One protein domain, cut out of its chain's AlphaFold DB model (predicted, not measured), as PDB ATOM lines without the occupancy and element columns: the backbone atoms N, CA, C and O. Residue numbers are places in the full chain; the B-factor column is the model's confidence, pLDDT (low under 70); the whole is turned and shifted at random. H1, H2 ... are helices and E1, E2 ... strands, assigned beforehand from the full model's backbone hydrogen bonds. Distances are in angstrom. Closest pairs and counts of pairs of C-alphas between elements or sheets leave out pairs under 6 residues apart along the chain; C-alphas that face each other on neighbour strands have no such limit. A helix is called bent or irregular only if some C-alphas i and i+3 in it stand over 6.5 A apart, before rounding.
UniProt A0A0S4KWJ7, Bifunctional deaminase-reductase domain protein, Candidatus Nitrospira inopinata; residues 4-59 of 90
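This is residues 4 to 59 of the 90 residues of the protein "Bifunctional deaminase-reductase domain protein" of Candidatus Nitrospira inopinata (UniProt A0A0S4KWJ7). What does the model look like? A short pair of parallel strands, E1 and E2, sits between a wide loop of residues 7 to 19 at one end and two helices, H1 and H2, at the other. H1 comes near the strands with its residues 25 to 32, H2 lies beyond it at a steep tilt, and residues 36 to 42 stick out. What is it made of? The printed part has 56 residues with two named strands and two named helices, in the order E1, E2, H1, H2, and its class is mixed, helices and strands. How tightly is it drawn together? It is only just compact, close to loose, with a radius of gyration of the C-alphas of 11.8 A and spans of 33 by 26 by 18 A.

How do the strands pair? E1, residues 4 to 6, and E2, residues 20 to 23, are parallel neighbours at 32 degrees, and C-alphas 5 and 22, which face each other, are 5.0 A apart. N 5 and O 21, at 3.0 A, and N 23 and O 5, at 2.8 A, are within hydrogen-bond range. Where are the helices? The closest C-alphas of E1 and H1, residues 25 to 37, are those of Val 6 and Gly 25, 6.0 A apart. H1 and H2, residues 49 to 57, are close but not clearly touching, the closest C-alphas being those of Leu 29 and Leu 55, 7.0 A apart; they run the same way at a steep tilt of 57 degrees. H2 is apart from both E1 and E2. How do the helix backbones run? In H2 every O i to N i+4 pair is within hydrogen-bond range; in H1, 7 of 9 are.

Where does the first strand begin? E1 begins at C-alpha 4, (-10.488, 1.194, -78.952), and measures 6.7 A from first to last C-alpha; E2 measures 9.7 A. Where are the helices? H1 runs 19.6 A from C-alpha 25 at (-19.377, -4.924, -74.185) to C-alpha 37, and it is irregular, with C-alphas 26 and 29 7.6 A apart. H2 runs 12.2 A and ends at C-alpha 57, (-26.089, 7.563, -67.955).

How large is it? The two C-alphas farthest apart in the domain, those of Lys 13 and Asp 59, are 33.5 A apart. How are the elements joined? The links from E1 to E2, 13 residues, and from H1 to H2, 11 residues, are long, while the link from E2 to H1 is tight. Residues 36 to 42, of which 36 and 37 belong to H1, stand free. Is anything missing or uncertain? The printed part has no cut, its mean pLDDT is 93.4, and no printed residue is under 70.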
ATOM      1  N   TYR A   4      -9.707   2.156 -79.718       94.38
ATOM      2  CA  TYR A   4     -10.488   1.194 -78.952       94.38
ATOM      3  C   TYR A   4     -11.756   0.861 -79.725       94.38
ATOM      4  O   TYR A   4     -12.437   1.761 -80.214       94.38
ATOM      5  N   VAL A   5     -12.065  -0.427 -79.846       95.06
ATOM      6  CA  VAL A   5     -13.293  -0.898 -80.490       95.06
ATOM      7  C   VAL A   5     -14.083  -1.738 -79.504       95.06
ATOM      8  O   VAL A   5     -13.578  -2.722 -78.975       95.06
ATOM      9  N   VAL A   6     -15.330  -1.347 -79.247       94.81
ATOM     10  CA  VAL A   6     -16.229  -2.129 -78.396       94.81
ATOM     11  C   VAL A   6     -16.938  -3.158 -79.266       94.81
ATOM     12  O   VAL A   6     -17.688  -2.791 -80.171       94.81
ATOM     13  N   SER A   7     -16.681  -4.444 -79.036       94.94
ATOM     14  CA  SER A   7     -17.313  -5.523 -79.799       94.94
ATOM     15  C   SER A   7     -17.285  -6.852 -79.055       94.94
ATOM     16  O   SER A   7     -16.268  -7.250 -78.488       94.94
ATOM     17  N   ASN A   8     -18.392  -7.590 -79.129       95.88
ATOM     18  CA  ASN A   8     -18.497  -8.950 -78.593       95.88
ATOM     19  C   ASN A   8     -18.133 -10.030 -79.618       95.88
ATOM     20  O   ASN A   8     -17.942 -11.179 -79.240       95.88
ATOM     21  N   THR A   9     -18.024  -9.680 -80.902       96.69
ATOM     22  CA  THR A   9     -17.838 -10.655 -81.988       96.69
ATOM     23  C   THR A   9     -16.517 -10.502 -82.725       96.69
ATOM     24  O   THR A   9     -16.027 -11.484 -83.273       96.69
ATOM     25  N   LEU A  10     -15.917  -9.306 -82.725       96.81
ATOM     26  CA  LEU A  10     -14.605  -9.107 -83.338       96.81
ATOM     27  C   LEU A  10     -13.526  -9.842 -82.542       96.81
ATOM     28  O   LEU A  10     -13.510  -9.843 -81.303       96.81
ATOM     29  N   SER A  11     -12.602 -10.430 -83.283       96.31
ATOM     30  CA  SER A  11     -11.394 -11.068 -82.783       96.31
ATOM     31  C   SER A  11     -10.157 -10.394 -83.374       96.31
ATOM     32  O   SER A  11     -10.253  -9.638 -84.338       96.31
ATOM     33  N   GLU A  12      -8.981 -10.659 -82.803       94.25
ATOM     34  CA  GLU A  12      -7.733  -9.997 -83.216       94.25
ATOM     35  C   GLU A  12      -7.401 -10.202 -84.702       94.25
ATOM     36  O   GLU A  12      -6.887  -9.300 -85.351       94.25
ATOM     37  N   LYS A  13      -7.768 -11.354 -85.280       95.56
ATOM     38  CA  LYS A  13      -7.565 -11.639 -86.712       95.56
ATOM     39  C   LYS A  13      -8.394 -10.738 -87.640       95.56
ATOM     40  O   LYS A  13      -8.059 -10.612 -88.811       95.56
ATOM     41  N   ASP A  14      -9.486 -10.161 -87.133       96.75
ATOM     42  CA  ASP A  14     -10.384  -9.295 -87.906       96.75
ATOM     43  C   ASP A  14      -9.876  -7.841 -87.927       96.75
ATOM     44  O   ASP A  14     -10.370  -7.009 -88.691       96.75
ATOM     45  N   ILE A  15      -8.894  -7.517 -87.079       96.44
ATOM     46  CA  ILE A  15      -8.331  -6.178 -86.954       96.44
ATOM     47  C   ILE A  15      -7.238  -5.987 -88.001       96.44
ATOM     48  O   ILE A  15      -6.173  -6.589 -87.932       96.44
ATOM     49  N   THR A  16      -7.485  -5.085 -88.949       95.88
ATOM     50  CA  THR A  16      -6.500  -4.686 -89.972       95.88
ATOM     51  C   THR A  16      -5.925  -3.290 -89.732       95.88
ATOM     52  O   THR A  16      -5.000  -2.860 -90.420       95.88
ATOM     53  N   TRP A  17      -6.455  -2.558 -88.747       93.44
ATOM     54  CA  TRP A  17      -6.013  -1.214 -88.390       93.44
ATOM     55  C   TRP A  17      -5.337  -1.222 -87.020       93.44
ATOM     56  O   TRP A  17      -5.973  -1.475 -86.000       93.44
ATOM     57  N   HIS A  18      -4.054  -0.871 -86.976       93.62
ATOM     58  CA  HIS A  18      -3.264  -0.855 -85.743       93.62
ATOM     59  C   HIS A  18      -2.753   0.558 -85.404       93.62
ATOM     60  O   HIS A  18      -2.646   1.405 -86.298       93.62
ATOM     61  N   PRO A  19      -2.452   0.844 -84.124       94.50
ATOM     62  CA  PRO A  19      -2.728   0.010 -82.948       94.50
ATOM     63  C   PRO A  19      -4.211   0.076 -82.528       94.50
ATOM     64  O   PRO A  19      -4.816   1.150 -82.550       94.50
ATOM     65  N   THR A  20      -4.785  -1.070 -82.140       96.56
ATOM     66  CA  THR A  20      -6.189  -1.208 -81.709       96.56
ATOM     67  C   THR A  20      -6.294  -2.166 -80.533       96.56
ATOM     68  O   THR A  20      -5.568  -3.153 -80.475       96.56
ATOM     69  N   THR A  21      -7.214  -1.887 -79.616       95.75
ATOM     70  CA  THR A  21      -7.605  -2.789 -78.529       95.75
ATOM     71  C   THR A  21      -9.101  -3.066 -78.612       95.75
ATOM     72  O   THR A  21      -9.905  -2.131 -78.690       95.75
ATOM     73  N   ILE A  22      -9.480  -4.342 -78.577       96.62
ATOM     74  CA  ILE A  22     -10.882  -4.751 -78.484       96.62
ATOM     75  C   ILE A  22     -11.320  -4.679 -77.016       96.62
ATOM     76  O   ILE A  22     -10.664  -5.232 -76.137       96.62
ATOM     77  N   ILE A  23     -12.438  -4.006 -76.756       95.94
ATOM     78  CA  ILE A  23     -13.112  -3.957 -75.456       95.94
ATOM     79  C   ILE A  23     -14.399  -4.777 -75.576       95.94
ATOM     80  O   ILE A  23     -15.168  -4.599 -76.524       95.94
ATOM     81  N   ARG A  24     -14.642  -5.689 -74.634       95.69
ATOM     82  CA  ARG A  24     -15.900  -6.445 -74.591       95.69
ATOM     83  C   ARG A  24     -17.010  -5.567 -74.026       95.69
ATOM     84  O   ARG A  24     -16.750  -4.666 -73.237       95.69
ATOM     85  N   GLY A  25     -18.237  -5.791 -74.489       92.56
ATOM     86  CA  GLY A  25     -19.377  -4.924 -74.185       92.56
ATOM     87  C   GLY A  25     -19.607  -4.749 -72.686       92.56
ATOM     88  O   GLY A  25     -19.836  -3.628 -72.243       92.56
ATOM     89  N   ASP A  26     -19.457  -5.829 -71.920       93.88
ATOM     90  CA  ASP A  26     -19.669  -5.829 -70.468       93.88
ATOM     91  C   ASP A  26     -18.583  -5.036 -69.716       93.88
ATOM     92  O   ASP A  26     -18.863  -4.408 -68.699       93.88
ATOM     93  N   ASP A  27     -17.371  -4.960 -70.275       94.56
ATOM     94  CA  ASP A  27     -16.232  -4.241 -69.688       94.56
ATOM     95  C   ASP A  27     -16.164  -2.765 -70.115       94.56
ATOM     96  O   ASP A  27     -15.285  -2.019 -69.678       94.56
ATOM     97  N   PHE A  28     -17.060  -2.319 -71.002       95.06
ATOM     98  CA  PHE A  28     -16.955  -1.024 -71.674       95.06
ATOM     99  C   PHE A  28     -16.874   0.165 -70.710       95.06
ATOM    100  O   PHE A  28     -15.951   0.975 -70.817       95.06
ATOM    101  N   LEU A  29     -17.825   0.279 -69.779       96.25
ATOM    102  CA  LEU A  29     -17.892   1.424 -68.863       96.25
ATOM    103  C   LEU A  29     -16.691   1.452 -67.915       96.25
ATOM    104  O   LEU A  29     -16.078   2.504 -67.739       96.25
ATOM    105  N   GLN A  30     -16.313   0.289 -67.374       96.94
ATOM    106  CA  GLN A  30     -15.138   0.173 -66.516       96.94
ATOM    107  C   GLN A  30     -13.877   0.586 -67.274       96.94
ATOM    108  O   GLN A  30     -13.094   1.395 -66.784       96.94
ATOM    109  N   LYS A  31     -13.715   0.114 -68.515       96.12
ATOM    110  CA  LYS A  31     -12.524   0.426 -69.301       96.12
ATOM    111  C   LYS A  31     -12.410   1.911 -69.626       96.12
ATOM    112  O   LYS A  31     -11.306   2.446 -69.598       96.12
ATOM    113  N   VAL A  32     -13.524   2.584 -69.920       95.56
ATOM    114  CA  VAL A  32     -13.525   4.040 -70.125       95.56
ATOM    115  C   VAL A  32     -13.178   4.777 -68.831       95.56
ATOM    116  O   VAL A  32     -12.365   5.697 -68.876       95.56
ATOM    117  N   SER A  33     -13.716   4.346 -67.685       96.12
ATOM    118  CA  SER A  33     -13.361   4.909 -66.375       96.12
ATOM    119  C   SER A  33     -11.863   4.773 -66.079       96.12
ATOM    120  O   SER A  33     -11.216   5.746 -65.695       96.12
ATOM    121  N   ASP A  34     -11.286   3.595 -66.325       95.75
ATOM    122  CA  ASP A  34      -9.856   3.345 -66.120       95.75
ATOM    123  C   ASP A  34      -8.984   4.202 -67.043       95.75
ATOM    124  O   ASP A  34      -7.924   4.675 -66.636       95.75
ATOM    125  N   LEU A  35      -9.409   4.394 -68.298       94.75
ATOM    126  CA  LEU A  35      -8.706   5.253 -69.253       94.75
ATOM    127  C   LEU A  35      -8.777   6.724 -68.838       94.75
ATOM    128  O   LEU A  35      -7.772   7.419 -68.933       94.75
ATOM    129  N   ARG A  36      -9.930   7.184 -68.337       93.75
ATOM    130  CA  ARG A  36     -10.110   8.551 -67.826       93.75
ATOM    131  C   ARG A  36      -9.217   8.843 -66.618       93.75
ATOM    132  O   ARG A  36      -8.781   9.975 -66.453       93.75
ATOM    133  N   ALA A  37      -8.943   7.842 -65.782       94.69
ATOM    134  CA  ALA A  37      -8.079   7.982 -64.610       94.69
ATOM    135  C   ALA A  37      -6.575   8.004 -64.945       94.69
ATOM    136  O   ALA A  37      -5.759   8.374 -64.098       94.69
ATOM    137  N   GLN A  38      -6.186   7.588 -66.152       93.56
ATOM    138  CA  GLN A  38      -4.789   7.576 -66.572       93.56
ATOM    139  C   GLN A  38      -4.339   8.960 -67.057       93.56
ATOM    140  O   GLN A  38      -5.126   9.698 -67.650       93.56
ATOM    141  N   PRO A  39      -3.055   9.314 -66.866       89.88
ATOM    142  CA  PRO A  39      -2.500  10.510 -67.482       89.88
ATOM    143  C   PRO A  39      -2.581  10.394 -69.010       89.88
ATOM    144  O   PRO A  39      -2.177   9.389 -69.596       89.88
ATOM    145  N   GLY A  40      -3.096  11.430 -69.667       87.81
ATOM    146  CA  GLY A  40      -3.326  11.409 -71.106       87.81
ATOM    147  C   GLY A  40      -4.036  12.659 -71.615       87.81
ATOM    148  O   GLY A  40      -4.202  13.637 -70.890       87.81
ATOM    149  N   GLY A  41      -4.415  12.621 -72.891       89.06
ATOM    150  CA  GLY A  41      -5.239  13.650 -73.527       89.06
ATOM    151  C   GLY A  41      -6.717  13.260 -73.588       89.06
ATOM    152  O   GLY A  41      -7.173  12.351 -72.900       89.06
ATOM    153  N   TYR A  42      -7.459  13.927 -74.467       91.94
ATOM    154  CA  TYR A  42      -8.885  13.680 -74.666       91.94
ATOM    155  C   TYR A  42      -9.185  12.278 -75.212       91.94
ATOM    156  O   TYR A  42      -8.532  11.797 -76.145       91.94
ATOM    157  N   ILE A  43     -10.243  11.662 -74.684       93.56
ATOM    158  CA  ILE A  43     -10.824  10.424 -75.206       93.56
ATOM    159  C   ILE A  43     -12.021  10.803 -76.079       93.56
ATOM    160  O   ILE A  43     -13.067  11.206 -75.578       93.56
ATOM    161  N   TYR A  44     -11.879  10.657 -77.395       93.69
ATOM    162  CA  TYR A  44     -12.970  10.915 -78.335       93.69
ATOM    163  C   TYR A  44     -13.803   9.658 -78.574       93.69
ATOM    164  O   TYR A  44     -13.283   8.618 -78.985       93.69
ATOM    165  N   VAL A  45     -15.117   9.777 -78.381       92.62
ATOM    166  CA  VAL A  45     -16.079   8.702 -78.637       92.62
ATOM    167  C   VAL A  45     -16.895   9.043 -79.881       92.62
ATOM    168  O   VAL A  45     -17.787   9.882 -79.844       92.62
ATOM    169  N   TYR A  46     -16.618   8.358 -80.992       85.88
ATOM    170  CA  TYR A  46     -17.316   8.575 -82.271       85.88
ATOM    171  C   TYR A  46     -18.711   7.933 -82.346       85.88
ATOM    172  O   TYR A  46     -19.432   8.103 -83.327       85.88
ATOM    173  N   GLY A  47     -19.106   7.183 -81.320       82.00
ATOM    174  CA  GLY A  47     -20.368   6.458 -81.263       82.00
ATOM    175  C   GLY A  47     -20.159   4.992 -80.888       82.00
ATOM    176  O   GLY A  47     -19.065   4.590 -80.514       82.00
ATOM    177  N   SER A  48     -21.183   4.148 -80.969       88.69
ATOM    178  CA  SER A  48     -22.533   4.432 -81.489       88.69
ATOM    179  C   SER A  48     -23.406   5.274 -80.541       88.69
ATOM    180  O   SER A  48     -23.035   5.528 -79.397       88.69
ATOM    181  N   ALA A  49     -24.608   5.667 -80.982       87.19
ATOM    182  CA  ALA A  49     -25.591   6.338 -80.120       87.19
ATOM    183  C   ALA A  49     -25.910   5.548 -78.837       87.19
ATOM    184  O   ALA A  49     -26.173   6.143 -77.796       87.19
ATOM    185  N   MET A  50     -25.863   4.212 -78.896       88.56
ATOM    186  CA  MET A  50     -25.999   3.359 -77.716       88.56
ATOM    187  C   MET A  50     -24.866   3.620 -76.717       88.56
ATOM    188  O   MET A  50     -25.140   3.837 -75.544       88.56
ATOM    189  N   MET A  51     -23.614   3.664 -77.183       91.56
ATOM    190  CA  MET A  51     -22.455   3.919 -76.321       91.56
ATOM    191  C   MET A  51     -22.513   5.310 -75.695       91.56
ATOM    192  O   MET A  51     -22.314   5.438 -74.493       91.56
ATOM    193  N   VAL A  52     -22.857   6.334 -76.483       90.94
ATOM    194  CA  VAL A  52     -23.006   7.708 -75.977       90.94
ATOM    195  C   VAL A  52     -24.068   7.771 -74.876       90.94
ATOM    196  O   VAL A  52     -23.827   8.364 -73.828       90.94
ATOM    197  N   ARG A  53     -25.220   7.111 -75.059       89.12
ATOM    198  CA  ARG A  53     -26.266   7.034 -74.025       89.12
ATOM    199  C   ARG A  53     -25.782   6.340 -72.755       89.12
ATOM    200  O   ARG A  53     -26.076   6.835 -71.672       89.12
ATOM    201  N   SER A  54     -25.060   5.228 -72.878       92.12
ATOM    202  CA  SER A  54     -24.522   4.507 -71.719       92.12
ATOM    203  C   SER A  54     -23.502   5.345 -70.947       92.12
ATOM    204  O   SER A  54     -23.549   5.365 -69.723       92.12
ATOM    205  N   LEU A  55     -22.626   6.079 -71.642       93.81
ATOM    206  CA  LEU A  55     -21.649   6.970 -71.008       93.81
ATOM    207  C   LEU A  55     -22.314   8.159 -70.308       93.81
ATOM    208  O   LEU A  55     -21.948   8.473 -69.181       93.81
ATOM    209  N   LEU A  56     -23.315   8.780 -70.941       91.62
ATOM    210  CA  LEU A  56     -24.106   9.850 -70.322       91.62
ATOM    211  C   LEU A  56     -24.830   9.356 -69.065       91.62
ATOM    212  O   LEU A  56     -24.857  10.049 -68.057       91.62
ATOM    213  N   ALA A  57     -25.412   8.153 -69.109       91.12
ATOM    214  CA  ALA A  57     -26.089   7.563 -67.955       91.12
ATOM    215  C   ALA A  57     -25.128   7.225 -66.801       91.12
ATOM    216  O   ALA A  57     -25.558   7.209 -65.650       91.12
ATOM    217  N   ALA A  58     -23.858   6.960 -67.113       93.50
ATOM    218  CA  ALA A  58     -22.799   6.665 -66.153       93.50
ATOM    219  C   ALA A  58     -22.021   7.908 -65.681       93.50
ATOM    220  O   ALA A  58     -21.061   7.751 -64.935       93.50
ATOM    221  N   ASP A  59     -22.406   9.118 -66.110       92.75
ATOM    222  CA  ASP A  59     -21.713  10.376 -65.783       92.75
ATOM    223  C   ASP A  59     -20.233  10.408 -66.228       92.75
ATOM    224  O   ASP A  59     -19.373  11.014 -65.597       92.75
TER     225      ASP A  59